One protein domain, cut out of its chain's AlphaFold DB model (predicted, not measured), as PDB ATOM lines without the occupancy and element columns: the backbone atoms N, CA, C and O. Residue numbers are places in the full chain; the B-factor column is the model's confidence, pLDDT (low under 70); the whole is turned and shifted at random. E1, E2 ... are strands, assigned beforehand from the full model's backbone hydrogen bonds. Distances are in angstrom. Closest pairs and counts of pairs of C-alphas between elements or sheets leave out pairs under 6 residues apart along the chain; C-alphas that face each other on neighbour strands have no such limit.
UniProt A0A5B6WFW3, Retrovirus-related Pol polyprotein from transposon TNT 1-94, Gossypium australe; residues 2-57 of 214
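This is residues 2 to 57 of the 214 residues of the protein "Retrovirus-related Pol polyprotein from transposon TNT 1-94" of Gossypium australe (UniProt A0A5B6WFW3). A small, strongly twisted sheet of three strands, E1 - E4 - E5, has the hairpin of E2 and E3 as an arm at one end of the longest axis and the loop of residues 36 to 42 at the other. The printed part has 56 residues and five named strands, E1 to E5 along the chain, both sheets antiparallel; 23 residues are in named elements, class all strand. It is compact, radius of gyration of the C-alphas 11.5 A, yet elongated, spanning 35 by 22 by 16 A.

E4, residues 31 to 35, and E5, residues 43 to 48, are each 12.8 A long. E1, residues 8 to 13, is 12.2 A and begins at C-alpha 8, (-40.543, 2.908, 12.983). E2 is residues 18 to 20, E3 residues 26 to 28. E5 ends at C-alpha 48, (-34.370, 2.344, 19.111).

Inner strand E4 is antiparallel to E1 at 165 degrees, N 12 and O 32 being 2.8 A apart, within hydrogen-bond range. E4 and E5 form a hairpin at 141 degrees, N 33 to O 46 2.8 A. E3 runs on into E4 at 85 degrees across 2 residues. In the hairpin E2 and E3, at 153 degrees, N 19 to O 27 is 2.9 A. E2 is apart from E1, E4 and E5.

The C-alphas farthest apart, Asn 24 and Ser 39, are 35.4 A apart. The printed part has no cut and no long link between strands. Residues 37 to 41 are under pLDDT 70.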
ATOM      1  N   THR A   2     -32.696   5.652  16.188       87.19
ATOM      2  CA  THR A   2     -33.769   6.644  16.328       87.19
ATOM      3  C   THR A   2     -34.290   6.674  17.759       87.19
ATOM      4  O   THR A   2     -34.330   5.627  18.404       87.19
ATOM      5  N   SER A   3     -34.666   7.855  18.250       88.00
ATOM      6  CA  SER A   3     -35.445   8.027  19.491       88.00
ATOM      7  C   SER A   3     -36.932   8.202  19.240       88.00
ATOM      8  O   SER A   3     -37.718   8.144  20.179       88.00
ATOM      9  N   ASP A   4     -37.329   8.411  17.988       84.56
ATOM     10  CA  ASP A   4     -38.730   8.572  17.638       84.56
ATOM     11  C   ASP A   4     -39.325   7.221  17.232       84.56
ATOM     12  O   ASP A   4     -38.870   6.595  16.266       84.56
ATOM     13  N   LYS A   5     -40.335   6.771  17.990       83.19
ATOM     14  CA  LYS A   5     -41.090   5.545  17.702       83.19
ATOM     15  C   LYS A   5     -41.987   5.704  16.478       83.19
ATOM     16  O   LYS A   5     -42.217   4.717  15.792       83.19
ATOM     17  N   SER A   6     -42.467   6.914  16.188       80.62
ATOM     18  CA  SER A   6     -43.405   7.163  15.084       80.62
ATOM     19  C   SER A   6     -42.791   6.888  13.709       80.62
ATOM     20  O   SER A   6     -43.494   6.531  12.769       80.62
ATOM     21  N   HIS A   7     -41.464   6.991  13.596       76.69
ATOM     22  CA  HIS A   7     -40.738   6.710  12.360       76.69
ATOM     23  C   HIS A   7     -40.520   5.210  12.104       76.69
ATOM     24  O   HIS A   7     -40.108   4.837  11.004       76.69
ATOM     25  N   LEU A   8     -40.743   4.349  13.101       81.44
ATOM     26  CA  LEU A   8     -40.543   2.908  12.983       81.44
ATOM     27  C   LEU A   8     -41.837   2.229  12.527       81.44
ATOM     28  O   LEU A   8     -42.895   2.432  13.110       81.44
ATOM     29  N   ILE A   9     -41.731   1.383  11.503       82.00
ATOM     30  CA  ILE A   9     -42.865   0.592  10.996       82.00
ATOM     31  C   ILE A   9     -43.162  -0.569  11.950       82.00
ATOM     32  O   ILE A   9     -44.306  -0.871  12.267       82.00
ATOM     33  N   GLU A  10     -42.097  -1.221  12.405       83.94
ATOM     34  CA  GLU A  10     -42.131  -2.344  13.331       83.94
ATOM     35  C   GLU A  10     -41.114  -2.063  14.427       83.94
ATOM     36  O   GLU A  10     -40.018  -1.575  14.135       83.94
ATOM     37  N   LEU A  11     -41.469  -2.380  15.668       86.88
ATOM     38  CA  LEU A  11     -40.583  -2.291  16.820       86.88
ATOM     39  C   LEU A  11     -40.694  -3.592  17.607       86.88
ATOM     40  O   LEU A  11     -41.728  -3.883  18.204       86.88
ATOM     41  N   THR A  12     -39.613  -4.364  17.619       88.50
ATOM     42  CA  THR A  12     -39.459  -5.515  18.499       88.50
ATOM     43  C   THR A  12     -38.687  -5.072  19.743       88.50
ATOM     44  O   THR A  12     -37.578  -4.531  19.623       88.50
ATOM     45  N   PRO A  13     -39.256  -5.235  20.950       87.94
ATOM     46  CA  PRO A  13     -38.540  -4.916  22.174       87.94
ATOM     47  C   PRO A  13     -37.326  -5.833  22.288       87.94
ATOM     48  O   PRO A  13     -37.397  -7.029  21.994       87.94
ATOM     49  N   LYS A  14     -36.197  -5.265  22.704       84.44
ATOM     50  CA  LYS A  14     -34.968  -6.023  22.912       84.44
ATOM     51  C   LYS A  14     -34.497  -5.803  24.337       84.44
ATOM     52  O   LYS A  14     -34.099  -4.702  24.696       84.44
ATOM     53  N   ASN A  15     -34.492  -6.873  25.123       73.75
ATOM     54  CA  ASN A  15     -33.947  -6.848  26.473       73.75
ATOM     55  C   ASN A  15     -32.424  -7.001  26.397       73.75
ATOM     56  O   ASN A  15     -31.902  -8.113  26.379       73.75
ATOM     57  N   GLY A  16     -31.723  -5.870  26.299       76.38
ATOM     58  CA  GLY A  16     -30.271  -5.800  26.446       76.38
ATOM     59  C   GLY A  16     -29.511  -5.237  25.242       76.38
ATOM     60  O   GLY A  16     -29.940  -5.300  24.085       76.38
ATOM     61  N   GLY A  17     -28.322  -4.716  25.545       83.38
ATOM     62  CA  GLY A  17     -27.434  -4.034  24.611       83.38
ATOM     63  C   GLY A  17     -27.306  -2.548  24.934       83.38
ATOM     64  O   GLY A  17     -28.280  -1.881  25.276       83.38
ATOM     65  N   GLU A  18     -26.089  -2.038  24.802       87.94
ATOM     66  CA  GLU A  18     -25.744  -0.647  25.075       87.94
ATOM     67  C   GLU A  18     -25.112  -0.030  23.830       87.94
ATOM     68  O   GLU A  18     -24.386  -0.698  23.088       87.94
ATOM     69  N   VAL A  19     -25.360   1.257  23.607       85.62
ATOM     70  CA  VAL A  19     -24.603   2.053  22.641       85.62
ATOM     71  C   VAL A  19     -23.752   3.052  23.397       85.62
ATOM     72  O   VAL A  19     -24.266   3.805  24.218       85.62
ATOM     73  N   THR A  20     -22.453   3.047  23.109       86.69
ATOM     74  CA  THR A  20     -21.498   4.030  23.630       86.69
ATOM     75  C   THR A  20     -21.434   5.225  22.684       86.69
ATOM     76  O   THR A  20     -21.280   5.050  21.473       86.69
ATOM     77  N   PHE A  21     -21.578   6.428  23.228       82.31
ATOM     78  CA  PHE A  21     -21.502   7.688  22.492       82.31
ATOM     79  C   PHE A  21     -20.091   8.276  22.571       82.31
ATOM     80  O   PHE A  21     -19.229   7.770  23.288       82.31
ATOM     81  N   GLY A  22     -19.832   9.334  21.797       80.25
ATOM     82  CA  GLY A  22     -18.508   9.971  21.746       80.25
ATOM     83  C   GLY A  22     -18.059  10.603  23.070       80.25
ATOM     84  O   GLY A  22     -16.879  10.870  23.245       80.25
ATOM     85  N   ASP A  23     -18.988  10.809  23.999       83.62
ATOM     86  CA  ASP A  23     -18.767  11.266  25.373       83.62
ATOM     87  C   ASP A  23     -18.547  10.102  26.367       83.62
ATOM     88  O   ASP A  23     -18.519  10.318  27.576       83.62
ATOM     89  N   ASN A  24     -18.392   8.870  25.866       85.00
ATOM     90  CA  ASN A  24     -18.293   7.616  26.620       85.00
ATOM     91  C   ASN A  24     -19.526   7.257  27.463       85.00
ATOM     92  O   ASN A  24     -19.512   6.230  28.148       85.00
ATOM     93  N   PHE A  25     -20.612   8.030  27.387       85.75
ATOM     94  CA  PHE A  25     -21.864   7.630  28.011       85.75
ATOM     95  C   PHE A  25     -22.481   6.470  27.242       85.75
ATOM     96  O   PHE A  25     -22.371   6.357  26.016       85.75
ATOM     97  N   LYS A  26     -23.146   5.585  27.982       87.38
ATOM     98  CA  LYS A  26     -23.808   4.412  27.428       87.38
ATOM     99  C   LYS A  26     -25.306   4.536  27.602       87.38
ATOM    100  O   LYS A  26     -25.779   4.798  28.703       87.38
ATOM    101  N   TRP A  27     -26.039   4.323  26.518       86.69
ATOM    102  CA  TRP A  27     -27.496   4.275  26.557       86.69
ATOM    103  C   TRP A  27     -27.993   2.883  26.219       86.69
ATOM    104  O   TRP A  27     -27.432   2.198  25.358       86.69
ATOM    105  N   LEU A  28     -29.071   2.491  26.890       89.31
ATOM    106  CA  LEU A  28     -29.723   1.209  26.687       89.31
ATOM    107  C   LEU A  28     -30.491   1.199  25.364       89.31
ATOM    108  O   LEU A  28     -31.174   2.158  24.999       89.31
ATOM    109  N   ILE A  29     -30.377   0.087  24.648       90.19
ATOM    110  CA  ILE A  29     -31.194  -0.189  23.470       90.19
ATOM    111  C   ILE A  29     -32.526  -0.745  23.965       90.19
ATOM    112  O   ILE A  29     -32.568  -1.839  24.518       90.19
ATOM    113  N   GLU A  30     -33.611  -0.011  23.741       88.88
ATOM    114  CA  GLU A  30     -34.956  -0.432  24.158       88.88
ATOM    115  C   GLU A  30     -35.624  -1.344  23.114       88.88
ATOM    116  O   GLU A  30     -36.522  -2.129  23.425       88.88
ATOM    117  N   GLY A  31     -35.185  -1.287  21.854       89.50
ATOM    118  CA  GLY A  31     -35.711  -2.171  20.822       89.50
ATOM    119  C   GLY A  31     -35.011  -2.067  19.480       89.50
ATOM    120  O   GLY A  31     -34.087  -1.276  19.273       89.50
ATOM    121  N   ILE A  32     -35.459  -2.903  18.553       89.75
ATOM    122  CA  ILE A  32     -35.001  -2.926  17.170       89.75
ATOM    123  C   ILE A  32     -36.215  -2.770  16.268       89.75
ATOM    124  O   ILE A  32     -37.241  -3.404  16.474       89.75
ATOM    125  N   GLY A  33     -36.093  -1.937  15.246       89.00
ATOM    126  CA  GLY A  33     -37.156  -1.750  14.281       89.00
ATOM    127  C   GLY A  33     -36.672  -1.571  12.856       89.00
ATOM    128  O   GLY A  33     -35.482  -1.708  12.549       89.00
ATOM    129  N   SER A  34     -37.616  -1.255  11.981       87.06
ATOM    130  CA  SER A  34     -37.353  -0.942  10.577       87.06
ATOM    131  C   SER A  34     -37.851   0.462  10.248       87.06
ATOM    132  O   SER A  34     -38.958   0.831  10.633       87.06
ATOM    133  N   ILE A  35     -37.032   1.233   9.528       83.00
ATOM    134  CA  ILE A  35     -37.346   2.597   9.073       83.00
ATOM    135  C   ILE A  35     -37.394   2.611   7.544       83.00
ATOM    136  O   ILE A  35     -36.510   2.060   6.889       83.00
ATOM    137  N   GLY A  36     -38.407   3.240   6.959       72.50
ATOM    138  CA  GLY A  36     -38.537   3.373   5.509       72.50
ATOM    139  C   GLY A  36     -39.940   3.805   5.099       72.50
ATOM    140  O   GLY A  36     -40.876   3.690   5.876       72.50
ATOM    141  N   ILE A  37     -40.083   4.310   3.876       64.94
ATOM    142  CA  ILE A  37     -41.393   4.700   3.321       64.94
ATOM    143  C   ILE A  37     -41.907   3.636   2.351       64.94
ATOM    144  O   ILE A  37     -43.085   3.295   2.363       64.94
ATOM    145  N   ASN A  38     -41.010   3.070   1.538       62.25
ATOM    146  CA  ASN A  38     -41.316   2.017   0.573       62.25
ATOM    147  C   ASN A  38     -40.431   0.788   0.814       62.25
ATOM    148  O   ASN A  38     -39.365   0.888   1.422       62.25
ATOM    149  N   SER A  39     -40.828  -0.361   0.254       61.75
ATOM    150  CA  SER A  39     -40.062  -1.619   0.308       61.75
ATOM    151  C   SER A  39     -38.612  -1.471  -0.171       61.75
ATOM    152  O   SER A  39     -37.733  -2.166   0.322       61.75
ATOM    153  N   PHE A  40     -38.357  -0.537  -1.091       60.66
ATOM    154  CA  PHE A  40     -37.034  -0.271  -1.666       60.66
ATOM    155  C   PHE A  40     -36.121   0.605  -0.797       60.66
ATOM    156  O   PHE A  40     -34.917   0.626  -1.015       60.66
ATOM    157  N   THR A  41     -36.665   1.328   0.184       68.50
ATOM    158  CA  THR A  41     -35.893   2.219   1.072       68.50
ATOM    159  C   THR A  41     -35.966   1.771   2.526       68.50
ATOM    160  O   THR A  41     -35.876   2.591   3.439       68.50
ATOM    161  N   LEU A  42     -36.208   0.478   2.741       76.69
ATOM    162  CA  LEU A  42     -36.388  -0.101   4.061       76.69
ATOM    163  C   LEU A  42     -35.024  -0.411   4.691       76.69
ATOM    164  O   LEU A  42     -34.332  -1.348   4.296       76.69
ATOM    165  N   ILE A  43     -34.651   0.350   5.715       80.44
ATOM    166  CA  ILE A  43     -33.500   0.053   6.561       80.44
ATOM    167  C   ILE A  43     -33.990  -0.825   7.711       80.44
ATOM    168  O   ILE A  43     -34.655  -0.353   8.633       80.44
ATOM    169  N   LYS A  44     -33.637  -2.111   7.663       84.50
ATOM    170  CA  LYS A  44     -33.903  -3.073   8.743       84.50
ATOM    171  C   LYS A  44     -32.892  -2.931   9.875       84.50
ATOM    172  O   LYS A  44     -31.783  -2.434   9.660       84.50
ATOM    173  N   ASN A  45     -33.215  -3.467  11.048       86.31
ATOM    174  CA  ASN A  45     -32.331  -3.528  12.216       86.31
ATOM    175  C   ASN A  45     -31.840  -2.141  12.674       86.31
ATOM    176  O   ASN A  45     -30.642  -1.924  12.875       86.31
ATOM    177  N   VAL A  46     -32.758  -1.183  12.769       88.25
ATOM    178  CA  VAL A  46     -32.519   0.147  13.332       88.25
ATOM    179  C   VAL A  46     -32.712   0.074  14.838       88.25
ATOM    180  O   VAL A  46     -33.768  -0.326  15.312       88.25
ATOM    181  N   LEU A  47     -31.687   0.463  15.593       89.94
ATOM    182  CA  LEU A  47     -31.762   0.486  17.052       89.94
ATOM    183  C   LEU A  47     -32.619   1.666  17.515       89.94
ATOM    184  O   LEU A  47     -32.384   2.805  17.088       89.94
ATOM    185  N   TYR A  48     -33.568   1.372  18.394       90.06
ATOM    186  CA  TYR A  48     -34.370   2.344  19.111       90.06
ATOM    187  C   TYR A  48     -33.715   2.633  20.465       90.06
ATOM    188  O   TYR A  48     -33.489   1.721  21.264       90.06
ATOM    189  N   VAL A  49     -33.365   3.899  20.685       88.94
ATOM    190  CA  VAL A  49     -32.728   4.380  21.917       88.94
ATOM    191  C   VAL A  49     -33.469   5.626  22.364       88.94
ATOM    192  O   VAL A  49     -33.470   6.645  21.669       88.94
ATOM    193  N   ASN A  50     -34.113   5.531  23.517       85.25
ATOM    194  CA  ASN A  50     -34.860   6.630  24.100       85.25
ATOM    195  C   ASN A  50     -33.907   7.753  24.544       85.25
ATOM    196  O   ASN A  50     -32.817   7.482  25.037       85.25
ATOM    197  N   GLY A  51     -34.302   9.013  24.347       81.88
ATOM    198  CA  GLY A  51     -33.508  10.178  24.761       81.88
ATOM    199  C   GLY A  51     -32.488  10.718  23.746       81.88
ATOM    200  O   GLY A  51     -31.829  11.717  24.035       81.88
ATOM    201  N   LEU A  52     -32.370  10.146  22.538       83.56
ATOM    202  CA  LEU A  52     -31.580  10.784  21.471       83.56
ATOM    203  C   LEU A  52     -32.223  12.106  21.034       83.56
ATOM    204  O   LEU A  52     -33.391  12.139  20.653       83.56
ATOM    205  N   LYS A  53     -31.436  13.186  20.995       82.62
ATOM    206  CA  LYS A  53     -31.883  14.473  20.426       82.62
ATOM    207  C   LYS A  53     -31.980  14.439  18.900       82.62
ATOM    208  O   LYS A  53     -32.810  15.128  18.316       82.62
ATOM    209  N   HIS A  54     -31.119  13.650  18.256       83.12
ATOM    210  CA  HIS A  54     -31.039  13.543  16.803       83.12
ATOM    211  C   HIS A  54     -30.853  12.092  16.363       83.12
ATOM    212  O   HIS A  54     -30.190  11.297  17.031       83.12
ATOM    213  N   ASN A  55     -31.403  11.769  15.195       85.38
ATOM    214  CA  ASN A  55     -31.270  10.453  14.589       85.38
ATOM    215  C   ASN A  55     -29.944  10.354  13.834       85.38
ATOM    216  O   ASN A  55     -29.565  11.257  13.090       85.38
ATOM    217  N   LEU A  56     -29.252   9.229  14.007       85.81
ATOM    218  CA  LEU A  56     -27.939   8.990  13.410       85.81
ATOM    219  C   LEU A  56     -27.963   7.739  12.540       85.81
ATOM    220  O   LEU A  56     -28.482   6.691  12.940       85.81
ATOM    221  N   LEU A  57     -27.352   7.833  11.363       85.62
ATOM    222  CA  LEU A  57     -27.162   6.713  10.451       85.62
ATOM    223  C   LEU A  57     -25.673   6.367  10.394       85.62
ATOM    224  O   LEU A  57     -24.861   7.156   9.921       85.62
TER     225      LEU A  57